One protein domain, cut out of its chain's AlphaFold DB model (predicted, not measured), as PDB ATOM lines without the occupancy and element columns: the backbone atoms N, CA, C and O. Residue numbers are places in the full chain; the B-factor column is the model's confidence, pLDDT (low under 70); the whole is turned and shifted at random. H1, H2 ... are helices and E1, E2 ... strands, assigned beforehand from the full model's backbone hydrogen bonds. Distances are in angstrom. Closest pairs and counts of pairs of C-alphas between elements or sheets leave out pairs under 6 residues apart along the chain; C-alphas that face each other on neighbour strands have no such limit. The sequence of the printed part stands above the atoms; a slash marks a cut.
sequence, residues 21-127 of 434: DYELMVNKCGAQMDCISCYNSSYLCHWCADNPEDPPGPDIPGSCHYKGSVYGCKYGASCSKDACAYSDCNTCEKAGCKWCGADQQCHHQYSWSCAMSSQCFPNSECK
ATOM      1  N   ASP A  21     -17.691 124.161  14.422       80.12
ATOM      2  CA  ASP A  21     -16.465 123.410  14.164       80.12
ATOM      3  C   ASP A  21     -16.092 122.457  15.312       80.12
ATOM      4  O   ASP A  21     -15.512 121.400  15.060       80.12
ATOM      5  N   TYR A  22     -16.436 122.789  16.563       83.25
ATOM      6  CA  TYR A  22     -16.177 121.925  17.719       83.25
ATOM      7  C   TYR A  22     -17.050 120.671  17.665       83.25
ATOM      8  O   TYR A  22     -16.523 119.561  17.718       83.25
ATOM      9  N   GLU A  23     -18.365 120.824  17.477       85.75
ATOM     10  CA  GLU A  23     -19.272 119.676  17.332       85.75
ATOM     11  C   GLU A  23     -18.906 118.820  16.117       85.75
ATOM     12  O   GLU A  23     -18.896 117.591  16.202       85.75
ATOM     13  N   LEU A  24     -18.536 119.453  14.997       88.25
ATOM     14  CA  LEU A  24     -18.075 118.737  13.811       88.25
ATOM     15  C   LEU A  24     -16.826 117.894  14.109       88.25
ATOM     16  O   LEU A  24     -16.759 116.738  13.693       88.25
ATOM     17  N   MET A  25     -15.850 118.440  14.841       86.38
ATOM     18  CA  MET A  25     -14.621 117.724  15.189       86.38
ATOM     19  C   MET A  25     -14.847 116.627  16.232       86.38
ATOM     20  O   MET A  25     -14.300 115.537  16.073       86.38
ATOM     21  N   VAL A  26     -15.679 116.869  17.250       86.94
ATOM     22  CA  VAL A  26     -16.062 115.848  18.240       86.94
ATOM     23  C   VAL A  26     -16.738 114.669  17.546       86.94
ATOM     24  O   VAL A  26     -16.328 113.529  17.758       86.94
ATOM     25  N   ASN A  27     -17.692 114.931  16.650       90.12
ATOM     26  CA  ASN A  27     -18.367 113.884  15.884       90.12
ATOM     27  C   ASN A  27     -17.410 113.162  14.926       90.12
ATOM     28  O   ASN A  27     -17.467 111.941  14.795       90.12
ATOM     29  N   LYS A  28     -16.497 113.894  14.273       92.50
ATOM     30  CA  LYS A  28     -15.517 113.310  13.347       92.50
ATOM     31  C   LYS A  28     -14.537 112.369  14.053       92.50
ATOM     32  O   LYS A  28     -14.276 111.287  13.526       92.50
ATOM     33  N   CYS A  29     -14.011 112.772  15.213       93.50
ATOM     34  CA  CYS A  29     -13.131 111.929  16.021       93.50
ATOM     35  C   CYS A  29     -13.915 110.757  16.633       93.50
ATOM     36  O   CYS A  29     -13.505 109.614  16.474       93.50
ATOM     37  N   GLY A  30     -15.079 111.014  17.240       92.06
ATOM     38  CA  GLY A  30     -15.897 109.986  17.894       92.06
ATOM     39  C   GLY A  30     -16.438 108.902  16.954       92.06
ATOM     40  O   GLY A  30     -16.761 107.809  17.403       92.06
ATOM     41  N   ALA A  31     -16.503 109.170  15.645       93.25
ATOM     42  CA  ALA A  31     -16.882 108.176  14.641       93.25
ATOM     43  C   ALA A  31     -15.785 107.133  14.343       93.25
ATOM     44  O   ALA A  31     -16.057 106.154  13.646       93.25
ATOM     45  N   GLN A  32     -14.548 107.336  14.810       94.81
ATOM     46  CA  GLN A  32     -13.444 106.414  14.539       94.81
ATOM     47  C   GLN A  32     -13.433 105.279  15.567       94.81
ATOM     48  O   GLN A  32     -13.295 105.512  16.766       94.81
ATOM     49  N   MET A  33     -13.564 104.045  15.081       90.69
ATOM     50  CA  MET A  33     -13.732 102.844  15.916       90.69
ATOM     51  C   MET A  33     -12.418 102.126  16.239       90.69
ATOM     52  O   MET A  33     -12.399 101.201  17.044       90.69
ATOM     53  N   ASP A  34     -11.325 102.523  15.597       88.69
ATOM     54  CA  ASP A  34      -9.999 101.981  15.837       88.69
ATOM     55  C   ASP A  34      -8.975 103.109  15.906       88.69
ATOM     56  O   ASP A  34      -9.155 104.205  15.359       88.69
ATOM     57  N   CYS A  35      -7.879 102.829  16.595       85.94
ATOM     58  CA  CYS A  35      -6.883 103.843  16.853       85.94
ATOM     59  C   CYS A  35      -6.220 104.379  15.574       85.94
ATOM     60  O   CYS A  35      -5.938 105.576  15.484       85.94
ATOM     61  N   ILE A  36      -5.976 103.534  14.566       85.00
ATOM     62  CA  ILE A  36      -5.298 103.971  13.339       85.00
ATOM     63  C   ILE A  36      -6.199 104.959  12.591       85.00
ATOM     64  O   ILE A  36      -5.763 106.056  12.232       85.00
ATOM     65  N   SER A  37      -7.476 104.616  12.424       88.75
ATOM     66  CA  SER A  37      -8.478 105.500  11.825       88.75
ATOM     67  C   SER A  37      -8.661 106.793  12.630       88.75
ATOM     68  O   SER A  37      -8.838 107.859  12.040       88.75
ATOM     69  N   CYS A  38      -8.518 106.737  13.963       92.19
ATOM     70  CA  CYS A  38      -8.556 107.911  14.837       92.19
ATOM     71  C   CYS A  38      -7.533 108.977  14.432       92.19
ATOM     72  O   CYS A  38      -7.918 110.102  14.091       92.19
ATOM     73  N   TYR A  39      -6.246 108.619  14.400       85.06
ATOM     74  CA  TYR A  39      -5.186 109.567  14.041       85.06
ATOM     75  C   TYR A  39      -5.189 109.934  12.553       85.06
ATOM     76  O   TYR A  39      -4.834 111.062  12.211       85.06
ATOM     77  N   ASN A  40      -5.645 109.038  11.673       85.38
ATOM     78  CA  ASN A  40      -5.788 109.342  10.247       85.38
ATOM     79  C   ASN A  40      -6.934 110.326   9.955       85.38
ATOM     80  O   ASN A  40      -6.901 111.019   8.938       85.38
ATOM     81  N   SER A  41      -7.948 110.420  10.824       90.25
ATOM     82  CA  SER A  41      -9.098 111.304  10.593       90.25
ATOM     83  C   SER A  41      -8.761 112.796  10.748       90.25
ATOM     84  O   SER A  41      -9.308 113.640  10.023       90.25
ATOM     85  N   SER A  42      -7.887 113.139  11.702       88.62
ATOM     86  CA  SER A  42      -7.431 114.503  11.987       88.62
ATOM     87  C   SER A  42      -6.289 114.504  13.009       88.62
ATOM     88  O   SER A  42      -6.328 113.768  13.993       88.62
ATOM     89  N   TYR A  43      -5.337 115.432  12.869       84.19
ATOM     90  CA  TYR A  43      -4.289 115.685  13.872       84.19
ATOM     91  C   TYR A  43      -4.842 116.199  15.218       84.19
ATOM     92  O   TYR A  43      -4.128 116.212  16.228       84.19
ATOM     93  N   LEU A  44      -6.104 116.641  15.225       89.69
ATOM     94  CA  LEU A  44      -6.843 117.070  16.411       89.69
ATOM     95  C   LEU A  44      -7.507 115.906  17.154       89.69
ATOM     96  O   LEU A  44      -8.012 116.122  18.249       89.69
ATOM     97  N   CYS A  45      -7.504 114.694  16.601       92.19
ATOM     98  CA  CYS A  45      -8.002 113.512  17.293       92.19
ATOM     99  C   CYS A  45      -6.877 112.810  18.073       92.19
ATOM    100  O   CYS A  45      -5.688 112.974  17.778       92.19
ATOM    101  N   HIS A  46      -7.250 112.046  19.094       89.44
ATOM    102  CA  HIS A  46      -6.367 111.154  19.837       89.44
ATOM    103  C   HIS A  46      -7.145 109.943  20.361       89.44
ATOM    104  O   HIS A  46      -8.347 110.032  20.602       89.44
ATOM    105  N   TRP A  47      -6.464 108.810  20.513       90.75
ATOM    106  CA  TRP A  47      -7.067 107.567  20.995       90.75
ATOM    107  C   TRP A  47      -6.864 107.407  22.494       90.75
ATOM    108  O   TRP A  47      -5.759 107.637  22.971       90.75
ATOM    109  N   CYS A  48      -7.875 106.961  23.228       89.31
ATOM    110  CA  CYS A  48      -7.754 106.658  24.650       89.31
ATOM    111  C   CYS A  48      -7.657 105.151  24.838       89.31
ATOM    112  O   CYS A  48      -8.592 104.424  24.519       89.31
ATOM    113  N   ALA A  49      -6.504 104.659  25.295       82.19
ATOM    114  CA  ALA A  49      -6.339 103.228  25.524       82.19
ATOM    115  C   ALA A  49      -7.125 102.773  26.753       82.19
ATOM    116  O   ALA A  49      -7.268 103.512  27.723       82.19
ATOM    117  N   ASP A  50      -7.538 101.508  26.722       74.06
ATOM    118  CA  ASP A  50      -7.965 100.765  27.904       74.06
ATOM    119  C   ASP A  50      -6.774 100.616  28.849       74.06
ATOM    120  O   ASP A  50      -6.021  99.636  28.765       74.06
ATOM    121  N   ASN A  51      -6.565 101.619  29.701       67.38
ATOM    122  CA  ASN A  51      -5.568 101.560  30.748       67.38
ATOM    123  C   ASN A  51      -6.277 101.308  32.087       67.38
ATOM    124  O   ASN A  51      -6.990 102.185  32.572       67.38
ATOM    125  N   PRO A  52      -6.124 100.119  32.694       61.72
ATOM    126  CA  PRO A  52      -6.814  99.770  33.938       61.72
ATOM    127  C   PRO A  52      -6.340 100.584  35.156       61.72
ATOM    128  O   PRO A  52      -6.930 100.466  36.226       61.72
ATOM    129  N   GLU A  53      -5.275 101.376  35.006       64.88
ATOM    130  CA  GLU A  53      -4.678 102.195  36.066       64.88
ATOM    131  C   GLU A  53      -5.195 103.639  36.101       64.88
ATOM    132  O   GLU A  53      -4.993 104.326  37.104       64.88
ATOM    133  N   ASP A  54      -5.880 104.107  35.051       59.81
ATOM    134  CA  ASP A  54      -6.477 105.439  35.075       59.81
ATOM    135  C   ASP A  54      -7.736 105.425  35.964       59.81
ATOM    136  O   ASP A  54      -8.572 104.520  35.855       59.81
ATOM    137  N   PRO A  55      -7.890 106.396  36.886       59.53
ATOM    138  CA  PRO A  55      -9.069 106.470  37.736       59.53
ATOM    139  C   PRO A  55     -10.319 106.579  36.851       59.53
ATOM    140  O   PRO A  55     -10.254 107.250  35.822       59.53
ATOM    141  N   PRO A  56     -11.451 105.958  37.232       54.56
ATOM    142  CA  PRO A  56     -12.671 105.961  36.430       54.56
ATOM    143  C   PRO A  56     -13.188 107.394  36.252       54.56
ATOM    144  O   PRO A  56     -13.923 107.926  37.085       54.56
ATOM    145  N   GLY A  57     -12.747 108.036  35.175       64.31
ATOM    146  CA  GLY A  57     -13.328 109.247  34.628       64.31
ATOM    147  C   GLY A  57     -14.528 108.908  33.739       64.31
ATOM    148  O   GLY A  57     -14.823 107.736  33.507       64.31
ATOM    149  N   PRO A  58     -15.235 109.922  33.216       63.50
ATOM    150  CA  PRO A  58     -16.286 109.731  32.215       63.50
ATOM    151  C   PRO A  58     -15.748 109.290  30.840       63.50
ATOM    152  O   PRO A  58     -16.535 109.120  29.909       63.50
ATOM    153  N   ASP A  59     -14.431 109.143  30.702       68.81
ATOM    154  CA  ASP A  59     -13.760 108.778  29.461       68.81
ATOM    155  C   ASP A  59     -14.128 107.347  29.074       68.81
ATOM    156  O   ASP A  59     -14.086 106.439  29.903       68.81
ATOM    157  N   ILE A  60     -14.498 107.148  27.810       72.88
ATOM    158  CA  ILE A  60     -14.825 105.830  27.269       72.88
ATOM    159  C   ILE A  60     -13.501 105.191  26.835       72.88
ATOM    160  O   ILE A  60     -12.926 105.619  25.826       72.88
ATOM    161  N   PRO A  61     -12.988 104.190  27.571       77.19
ATOM    162  CA  PRO A  61     -11.755 103.514  27.202       77.19
ATOM    163  C   PRO A  61     -11.917 102.863  25.820       77.19
ATOM    164  O   PRO A  61     -13.013 102.422  25.458       77.19
ATOM    165  N   GLY A  62     -10.852 102.861  25.019       84.50
ATOM    166  CA  GLY A  62     -10.851 102.219  23.707       84.50
ATOM    167  C   GLY A  62     -11.628 103.003  22.653       84.50
ATOM    168  O   GLY A  62     -12.227 102.400  21.763       84.50
ATOM    169  N   SER A  63     -11.641 104.336  22.748       90.12
ATOM    170  CA  SER A  63     -12.326 105.192  21.780       90.12
ATOM    171  C   SER A  63     -11.529 106.444  21.390       90.12
ATOM    172  O   SER A  63     -10.515 106.798  22.002       90.12
ATOM    173  N   CYS A  64     -11.933 107.066  20.280       91.75
ATOM    174  CA  CYS A  64     -11.268 108.219  19.683       91.75
ATOM    175  C   CYS A  64     -11.933 109.534  20.101       91.75
ATOM    176  O   CYS A  64     -13.144 109.700  19.964       91.75
ATOM    177  N   HIS A  65     -11.135 110.510  20.532       91.88
ATOM    178  CA  HIS A  65     -11.624 111.790  21.039       91.88
ATOM    179  C   HIS A  65     -10.918 112.983  20.405       91.88
ATOM    180  O   HIS A  65      -9.769 112.920  19.969       91.88
ATOM    181  N   TYR A  66     -11.604 114.121  20.410       90.56
ATOM    182  CA  TYR A  66     -11.004 115.411  20.098       90.56
ATOM    183  C   TYR A  66     -10.056 115.857  21.225       90.56
ATOM    184  O   TYR A  66     -10.389 115.752  22.407       90.56
ATOM    185  N   LYS A  67      -8.866 116.359  20.878       86.06
ATOM    186  CA  LYS A  67      -7.879 116.886  21.834       86.06
ATOM    187  C   LYS A  67      -8.456 118.090  22.580       86.06
ATOM    188  O   LYS A  67      -8.765 119.103  21.966       86.06
ATOM    189  N   GLY A  68      -8.562 117.980  23.905       81.75
ATOM    190  CA  GLY A  68      -9.171 119.004  24.763       81.75
ATOM    191  C   GLY A  68     -10.672 118.818  25.016       81.75
ATOM    192  O   GLY A  68     -11.274 119.661  25.673       81.75
ATOM    193  N   SER A  69     -11.276 117.728  24.525       83.56
ATOM    194  CA  SER A  69     -12.625 117.320  24.932       83.56
ATOM    195  C   SER A  69     -12.679 117.038  26.437       83.56
ATOM    196  O   SER A  69     -11.766 116.434  26.991       83.56
ATOM    197  N   VAL A  70     -13.789 117.414  27.079       81.81
ATOM    198  CA  VAL A  70     -14.115 117.057  28.476       81.81
ATOM    199  C   VAL A  70     -14.413 115.566  28.676       81.81
ATOM    200  O   VAL A  70     -14.497 115.119  29.815       81.81
ATOM    201  N   TYR A  71     -14.591 114.819  27.586       79.50
ATOM    202  CA  TYR A  71     -14.974 113.405  27.587       79.50
ATOM    203  C   TYR A  71     -13.879 112.481  27.038       79.50
ATOM    204  O   TYR A  71     -14.205 111.412  26.530       79.50
ATOM    205  N   GLY A  72     -12.620 112.926  27.013       77.56
ATOM    206  CA  GLY A  72     -11.493 112.131  26.532       77.56
ATOM    207  C   GLY A  72     -10.326 112.138  27.513       77.56
ATOM    208  O   GLY A  72     -10.162 113.056  28.315       77.56
ATOM    209  N   CYS A  73      -9.472 111.129  27.386       77.44
ATOM    210  CA  CYS A  73      -8.253 111.003  28.162       77.44
ATOM    211  C   CYS A  73      -7.348 112.232  28.004       77.44
ATOM    212  O   CYS A  73      -7.207 112.841  26.943       77.44
ATOM    213  N   LYS A  74      -6.656 112.575  29.091       77.12
ATOM    214  CA  LYS A  74      -5.723 113.709  29.110       77.12
ATOM    215  C   LYS A  74      -4.559 113.532  28.126       77.12
ATOM    216  O   LYS A  74      -4.029 114.519  27.613       77.12
ATOM    217  N   TYR A  75      -4.161 112.286  27.876       75.50
ATOM    218  CA  TYR A  75      -3.064 111.923  26.988       75.50
ATOM    219  C   TYR A  75      -3.506 110.803  26.052       75.50
ATOM    220  O   TYR A  75      -3.958 109.756  26.504       75.50
ATOM    221  N   GLY A  76      -3.345 111.015  24.744       77.75
ATOM    222  CA  GLY A  76      -3.609 109.977  23.755       77.75
ATOM    223  C   GLY A  76      -2.635 108.812  23.868       77.75
ATOM    224  O   GLY A  76      -1.426 109.008  23.981       77.75
ATOM    225  N   ALA A  77      -3.168 107.603  23.785       78.62
ATOM    226  CA  ALA A  77      -2.411 106.380  23.662       78.62
ATOM    227  C   ALA A  77      -2.001 106.115  22.207       78.62
ATOM    228  O   ALA A  77      -2.680 106.490  21.246       78.62
ATOM    229  N   SER A  78      -0.871 105.432  22.059       72.56
ATOM    230  CA  SER A  78      -0.414 104.874  20.789       72.56
ATOM    231  C   SER A  78      -1.341 103.740  20.334       72.56
ATOM    232  O   SER A  78      -1.793 102.933  21.144       72.56
ATOM    233  N   CYS A  79      -1.587 103.644  19.023       73.44
ATOM    234  CA  CYS A  79      -2.429 102.598  18.415       73.44
ATOM    235  C   CYS A  79      -1.868 101.213  18.445       73.44
ATOM    236  O   CYS A  79      -2.572 100.241  18.183       73.44
ATOM    237  N   SER A  80      -0.597 101.134  18.758       67.62
ATOM    238  CA  SER A  80      -0.015  99.884  19.108       67.62
ATOM    239  C   SER A  80       0.463  99.995  20.532       67.62
ATOM    240  O   SER A  80       1.233 100.903  20.862       67.62
ATOM    241  N   LYS A  81       0.024  99.045  21.356       57.97
ATOM    242  CA  LYS A  81       0.640  98.814  22.658       57.97
ATOM    243  C   LYS A  81       2.151  98.531  22.514       57.97
ATOM    244  O   LYS A  81       2.864  98.779  23.473       57.97
ATOM    245  N   ASP A  82       2.637  98.179  21.306       61.47
ATOM    246  CA  ASP A  82       4.023  97.753  21.050       61.47
ATOM    247  C   ASP A  82       4.719  98.337  19.791       61.47
ATOM    248  O   ASP A  82       5.892  98.055  19.566       61.47
ATOM    249  N   ALA A  83       4.074  99.140  18.928       69.81
ATOM    250  CA  ALA A  83       4.634  99.436  17.584       69.81
ATOM    251  C   ALA A  83       5.836 100.367  17.615       69.81
ATOM    252  O   ALA A  83       6.472 100.527  16.590       69.81
ATOM    253  N   CYS A  84       6.137 100.970  18.760       80.50
ATOM    254  CA  CYS A  84       7.369 101.708  18.967       80.50
ATOM    255  C   CYS A  84       8.109 101.202  20.205       80.50
ATOM    256  O   CYS A  84       8.921 101.928  20.743       80.50
ATOM    257  N   ALA A  85       7.863  99.981  20.684       82.88
ATOM    258  CA  ALA A  85       8.581  99.414  21.829       82.88
ATOM    259  C   ALA A  85       9.899  98.739  21.401       82.88
ATOM    260  O   ALA A  85      10.252  97.657  21.871       82.88
ATOM    261  N   TYR A  86      10.626  99.353  20.465       84.88
ATOM    262  CA  TYR A  86      11.911  98.831  20.010       84.88
ATOM    263  C   TYR A  86      13.009  99.196  21.004       84.88
ATOM    264  O   TYR A  86      13.066 100.319  21.502       84.88
ATOM    265  N   SER A  87      13.889  98.236  21.288       81.06
ATOM    266  CA  SER A  87      15.056  98.419  22.157       81.06
ATOM    267  C   SER A  87      16.290  98.919  21.404       81.06
ATOM    268  O   SER A  87      17.310  99.228  22.027       81.06
ATOM    269  N   ASP A  88      16.204  99.004  20.075       79.31
ATOM    270  CA  ASP A  88      17.247  99.533  19.219       79.31
ATOM    271  C   ASP A  88      16.748 100.713  18.376       79.31
ATOM    272  O   ASP A  88      15.642 100.738  17.832       79.31
ATOM    273  N   CYS A  89      17.629 101.701  18.287       80.69
ATOM    274  CA  CYS A  89      17.429 102.968  17.603       80.69
ATOM    275  C   CYS A  89      17.036 102.759  16.126       80.69
ATOM    276  O   CYS A  89      16.119 103.394  15.611       80.69
ATOM    277  N   ASN A  90      17.703 101.834  15.434       79.44
ATOM    278  CA  ASN A  90      17.538 101.679  13.993       79.44
ATOM    279  C   ASN A  90      16.180 101.054  13.638       79.44
ATOM    280  O   ASN A  90      15.468 101.555  12.771       79.44
ATOM    281  N   THR A  91      15.774  99.991  14.337       81.31
ATOM    282  CA  THR A  91      14.443  99.398  14.159       81.31
ATOM    283  C   THR A  91      13.355 100.396  14.542       81.31
ATOM    284  O   THR A  91      12.339 100.460  13.854       81.31
ATOM    285  N   CYS A  92      13.592 101.232  15.563       86.00
ATOM    286  CA  CYS A  92      12.691 102.325  15.917       86.00
ATOM    287  C   CYS A  92      12.432 103.276  14.743       86.00
ATOM    288  O   CYS A  92      11.285 103.461  14.337       86.00
ATOM    289  N   GLU A  93      13.484 103.852  14.160       82.50
ATOM    290  CA  GLU A  93      13.319 104.779  13.038       82.50
ATOM    291  C   GLU A  93      12.748 104.088  11.795       82.50
ATOM    292  O   GLU A  93      11.855 104.635  11.144       82.50
ATOM    293  N   LYS A  94      13.181 102.856  11.492       82.38
ATOM    294  CA  LYS A  94      12.653 102.068  10.362       82.38
ATOM    295  C   LYS A  94      11.166 101.755  10.495       82.38
ATOM    296  O   LYS A  94      10.480 101.642   9.481       82.38
ATOM    297  N   ALA A  95      10.659 101.646  11.719       84.75
ATOM    298  CA  ALA A  95       9.239 101.465  11.993       84.75
ATOM    299  C   ALA A  95       8.425 102.773  11.933       84.75
ATOM    300  O   ALA A  95       7.219 102.753  12.171       84.75
ATOM    301  N   GLY A  96       9.054 103.910  11.609       83.69
ATOM    302  CA  GLY A  96       8.402 105.223  11.593       83.69
ATOM    303  C   GLY A  96       8.218 105.830  12.986       83.69
ATOM    304  O   GLY A  96       7.413 106.746  13.165       83.69
ATOM    305  N   CYS A  97       8.947 105.325  13.978       89.12
ATOM    306  CA  CYS A  97       8.937 105.832  15.341       89.12
ATOM    307  C   CYS A  97      10.088 106.824  15.576       89.12
ATOM    308  O   CYS A  97      10.960 107.023  14.733       89.12
ATOM    309  N   LYS A  98      10.078 107.482  16.738       85.88
ATOM    310  CA  LYS A  98      11.068 108.477  17.153       85.88
ATOM    311  C   LYS A  98      11.889 107.930  18.311       85.88
ATOM    312  O   LYS A  98      11.356 107.731  19.401       85.88
ATOM    313  N   TRP A  99      13.186 107.736  18.107       85.56
ATOM    314  CA  TRP A  99      14.078 107.383  19.206       85.56
ATOM    315  C   TRP A  99      14.405 108.606  20.051       85.56
ATOM    316  O   TRP A  99      14.751 109.669  19.520       85.56
ATOM    317  N   CYS A 100      14.326 108.454  21.370       81.50
ATOM    318  CA  CYS A 100      14.759 109.499  22.275       81.50
ATOM    319  C   CYS A 100      16.122 109.218  22.876       81.50
ATOM    320  O   CYS A 100      16.279 108.299  23.672       81.50
ATOM    321  N   GLY A 101      17.102 110.083  22.609       72.38
ATOM    322  CA  GLY A 101      18.407 109.981  23.261       72.38
ATOM    323  C   GLY A 101      18.357 110.184  24.780       72.38
ATOM    324  O   GLY A 101      19.240 109.701  25.495       72.38
ATOM    325  N   ALA A 102      17.328 110.876  25.285       69.81
ATOM    326  CA  ALA A 102      17.190 111.198  26.705       69.81
ATOM    327  C   ALA A 102      16.893 109.962  27.567       69.81
ATOM    328  O   ALA A 102      17.601 109.726  28.548       69.81
ATOM    329  N   ASP A 103      15.881 109.175  27.193       77.12
ATOM    330  CA  ASP A 103      15.477 107.958  27.907       77.12
ATOM    331  C   ASP A 103      15.911 106.663  27.209       77.12
ATOM    332  O   ASP A 103      15.774 105.588  27.789       77.12
ATOM    333  N   GLN A 104      16.502 106.768  26.012       74.94
ATOM    334  CA  GLN A 104      16.958 105.637  25.200       74.94
ATOM    335  C   GLN A 104      15.825 104.652  24.898       74.94
ATOM    336  O   GLN A 104      16.042 103.441  24.846       74.94
ATOM    337  N   GLN A 105      14.613 105.173  24.730       84.19
ATOM    338  CA  GLN A 105      13.460 104.400  24.313       84.19
ATOM    339  C   GLN A 105      12.960 104.892  22.967       84.19
ATOM    340  O   GLN A 105      13.114 106.053  22.568       84.19
ATOM    341  N   CYS A 106      12.356 103.961  22.249       85.62
ATOM    342  CA  CYS A 106      11.609 104.277  21.064       85.62
ATOM    343  C   CYS A 106      10.220 104.779  21.474       85.62
ATOM    344  O   CYS A 106       9.529 104.178  22.291       85.62
ATOM    345  N   HIS A 107       9.823 105.923  20.929       85.25
ATOM    346  CA  HIS A 107       8.528 106.534  21.193       85.25
ATOM    347  C   HIS A 107       7.777 106.729  19.894       85.25
ATOM    348  O   HIS A 107       8.348 106.799  18.809       85.25
ATOM    349  N   HIS A 108       6.468 106.896  20.003       83.75
ATOM    350  CA  HIS A 108       5.687 107.355  18.869       83.75
ATOM    351  C   HIS A 108       6.156 108.750  18.413       83.75
ATOM    352  O   HIS A 108       6.549 109.577  19.239       83.75
ATOM    353  N   GLN A 109       6.069 109.045  17.111       79.75
ATOM    354  CA  GLN A 109       6.596 110.281  16.504       79.75
ATOM    355  C   GLN A 109       6.091 111.576  17.168       79.75
ATOM    356  O   GLN A 109       6.799 112.583  17.202       79.75
ATOM    357  N   TYR A 110       4.888 111.527  17.745       75.00
ATOM    358  CA  TYR A 110       4.222 112.648  18.420       75.00
ATOM    359  C   TYR A 110       4.227 112.552  19.949       75.00
ATOM    360  O   TYR A 110       3.477 113.270  20.611       75.00
ATOM    361  N   SER A 111       5.025 111.651  20.523       75.81
ATOM    362  CA  SER A 111       5.124 111.553  21.972       75.81
ATOM    363  C   SER A 111       5.862 112.760  22.546       75.81
ATOM    364  O   SER A 111       6.974 113.093  22.132       75.81
ATOM    365  N   TRP A 112       5.250 113.393  23.544       74.44
ATOM    366  CA  TRP A 112       5.826 114.526  24.270       74.44
ATOM    367  C   TRP A 112       6.970 114.108  25.198       74.44
ATOM    368  O   TRP A 112       7.772 114.955  25.583       74.44
ATOM    369  N   SER A 113       7.076 112.813  25.521       71.81
ATOM    370  CA  SER A 113       8.206 112.251  26.276       71.81
ATOM    371  C   SER A 113       9.541 112.495  25.577       71.81
ATOM    372  O   SER A 113      10.567 112.597  26.243       71.81
ATOM    373  N   CYS A 114       9.523 112.672  24.251       75.00
ATOM    374  CA  CYS A 114      10.713 112.932  23.474       75.00
ATOM    375  C   CYS A 114      10.670 114.274  22.743       75.00
ATOM    376  O   CYS A 114      10.330 114.348  21.561       75.00
ATOM    377  N   ALA A 115      11.064 115.353  23.424       69.25
ATOM    378  CA  ALA A 115      11.148 116.677  22.807       69.25
ATOM    379  C   ALA A 115      12.174 116.718  21.652       69.25
ATOM    380  O   ALA A 115      11.884 117.255  20.583       69.25
ATOM    381  N   MET A 116      13.335 116.073  21.815       67.38
ATOM    382  CA  MET A 116      14.415 116.037  20.818       67.38
ATOM    383  C   MET A 116      14.649 114.597  20.354       67.38
ATOM    384  O   MET A 116      15.017 113.753  21.164       67.38
ATOM    385  N   SER A 117      14.406 114.311  19.070       65.06
ATOM    386  CA  SER A 117      14.795 113.023  18.478       65.06
ATOM    387  C   SER A 117      16.303 112.936  18.403       65.06
ATOM    388  O   SER A 117      16.945 113.886  17.951       65.06
ATOM    389  N   SER A 118      16.816 111.765  18.729       71.25
ATOM    390  CA  SER A 118      18.150 111.349  18.326       71.25
ATOM    391  C   SER A 118      18.064 110.658  16.974       71.25
ATOM    392  O   SER A 118      17.091 109.952  16.723       71.25
ATOM    393  N   GLN A 119      19.039 110.899  16.098       67.19
ATOM    394  CA  GLN A 119      19.098 110.235  14.794       67.19
ATOM    395  C   GLN A 119      19.766 108.869  14.934       67.19
ATOM    396  O   GLN A 119      20.894 108.768  15.422       67.19
ATOM    397  N   CYS A 120      19.084 107.826  14.479       67.19
ATOM    398  CA  CYS A 120      19.498 106.442  14.660       67.19
ATOM    399  C   CYS A 120      20.228 105.875  13.461       67.19
ATOM    400  O   CYS A 120      19.773 104.919  12.836       67.19
ATOM    401  N   PHE A 121      21.413 106.388  13.175       67.81
ATOM    402  CA  PHE A 121      22.233 105.733  12.173       67.81
ATOM    403  C   PHE A 121      23.141 104.701  12.845       67.81
ATOM    404  O   PHE A 121      24.025 105.088  13.615       67.81
ATOM    405  N   PRO A 122      22.979 103.386  12.589       69.50
ATOM    406  CA  PRO A 122      24.008 102.446  13.002       69.50
ATOM    407  C   PRO A 122      25.326 102.837  12.321       69.50
ATOM    408  O   PRO A 122      25.337 103.294  11.172       69.50
ATOM    409  N   ASN A 123      26.451 102.607  13.001       72.31
ATOM    410  CA  ASN A 123      27.780 102.884  12.448       72.31
ATOM    411  C   ASN A 123      27.965 102.278  11.043       72.31
ATOM    412  O   ASN A 123      28.676 102.848  10.223       72.31
ATOM    413  N   SER A 124      27.303 101.154  10.746       77.50
ATOM    414  CA  SER A 124      27.311 100.506   9.431       77.50
ATOM    415  C   SER A 124      26.652 101.329   8.320       77.50
ATOM    416  O   SER A 124      27.177 101.354   7.213       77.50
ATOM    417  N   GLU A 125      25.550 102.034   8.588       82.81
ATOM    418  CA  GLU A 125      24.870 102.874   7.590       82.81
ATOM    419  C   GLU A 125      25.630 104.190   7.360       82.81
ATOM    420  O   GLU A 125      25.678 104.704   6.235       82.81
ATOM    421  N   CYS A 126      26.307 104.695   8.397       88.50
ATOM    422  CA  CYS A 126      27.199 105.851   8.284       88.50
ATOM    423  C   CYS A 126      28.578 105.528   7.734       88.50
ATOM    424  O   CYS A 126      29.272 106.432   7.273       88.50
ATOM    425  N   LYS A 127      28.975 104.259   7.724       92.69
ATOM    426  CA  LYS A 127      30.193 103.845   7.049       92.69
ATOM    427  C   LYS A 127      30.000 103.986   5.539       92.69
ATOM    428  O   LYS A 127      28.986 103.583   4.959       92.69
TER     429      LYS A 127
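What this domain is: This is residues 21 to 127 of the 434 residues of an uncharacterized protein of Perkinsus olseni (UniProt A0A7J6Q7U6). With little regular structure, the model is two small lobes along one axis: hairpin E1 E2 with H1 and H2 packed on it, then hairpin E3 E4 with H3, and a tail ending in H4. The 107 printed residues, 41 in named elements, run H1 H2 E1 E2 H3 E3 E4 H4, mixed, both sheets antiparallel. The elongated whole spans 53 by 29 by 21 A and is only just loose, close to compact, with radius of gyration of the C-alphas 15.9 A.

How they stand to each other: Look at E1, residues 45 to 48, and E2, 63 to 66: N 46 and O 65 are within hydrogen-bond range, 2.8 A. H1, residues 21 to 30, and H2, 35 to 41, a helical hairpin, only just touch, with 3 pairs of C-alphas within 8 A, closest Cys 29 and Cys 38, 6.2 A, at a shallow tilt of 31 degrees, opposite ways. The closest C-alphas of H1 and E2 are Cys 29 and His 65, 5.2 A; of H2 and E1, Cys 35 and Trp 47, 5.6 A. In E3, 98 to 100, and E4, 105 to 107, N 98 and O 107 are within range, 2.8 A. H3, 89 to 94, is apart from H1; its closest C-alphas with E3 are Cys 89 and Trp 99, 5.8 A. Every O i to N i+4 pair is within range in H1, H2 and H3; H4, 123 to 126, apart from H3, is too short for one.

Where its parts are: Find C-alpha 21 at (-16.465, 123.410, 14.164); from there H1 runs 13.9 A. H4 ends at C-alpha 126, (27.199, 105.851, 8.284).

The domain as a whole: The C-alphas farthest apart, Pro 58 and Lys 127, are 53.2 A apart. The printed part has no cut; links E1 to E2, E2 to H3 and E4 to H4 are long. Confidence is under 70 in 21 residues, among them 51 to 59.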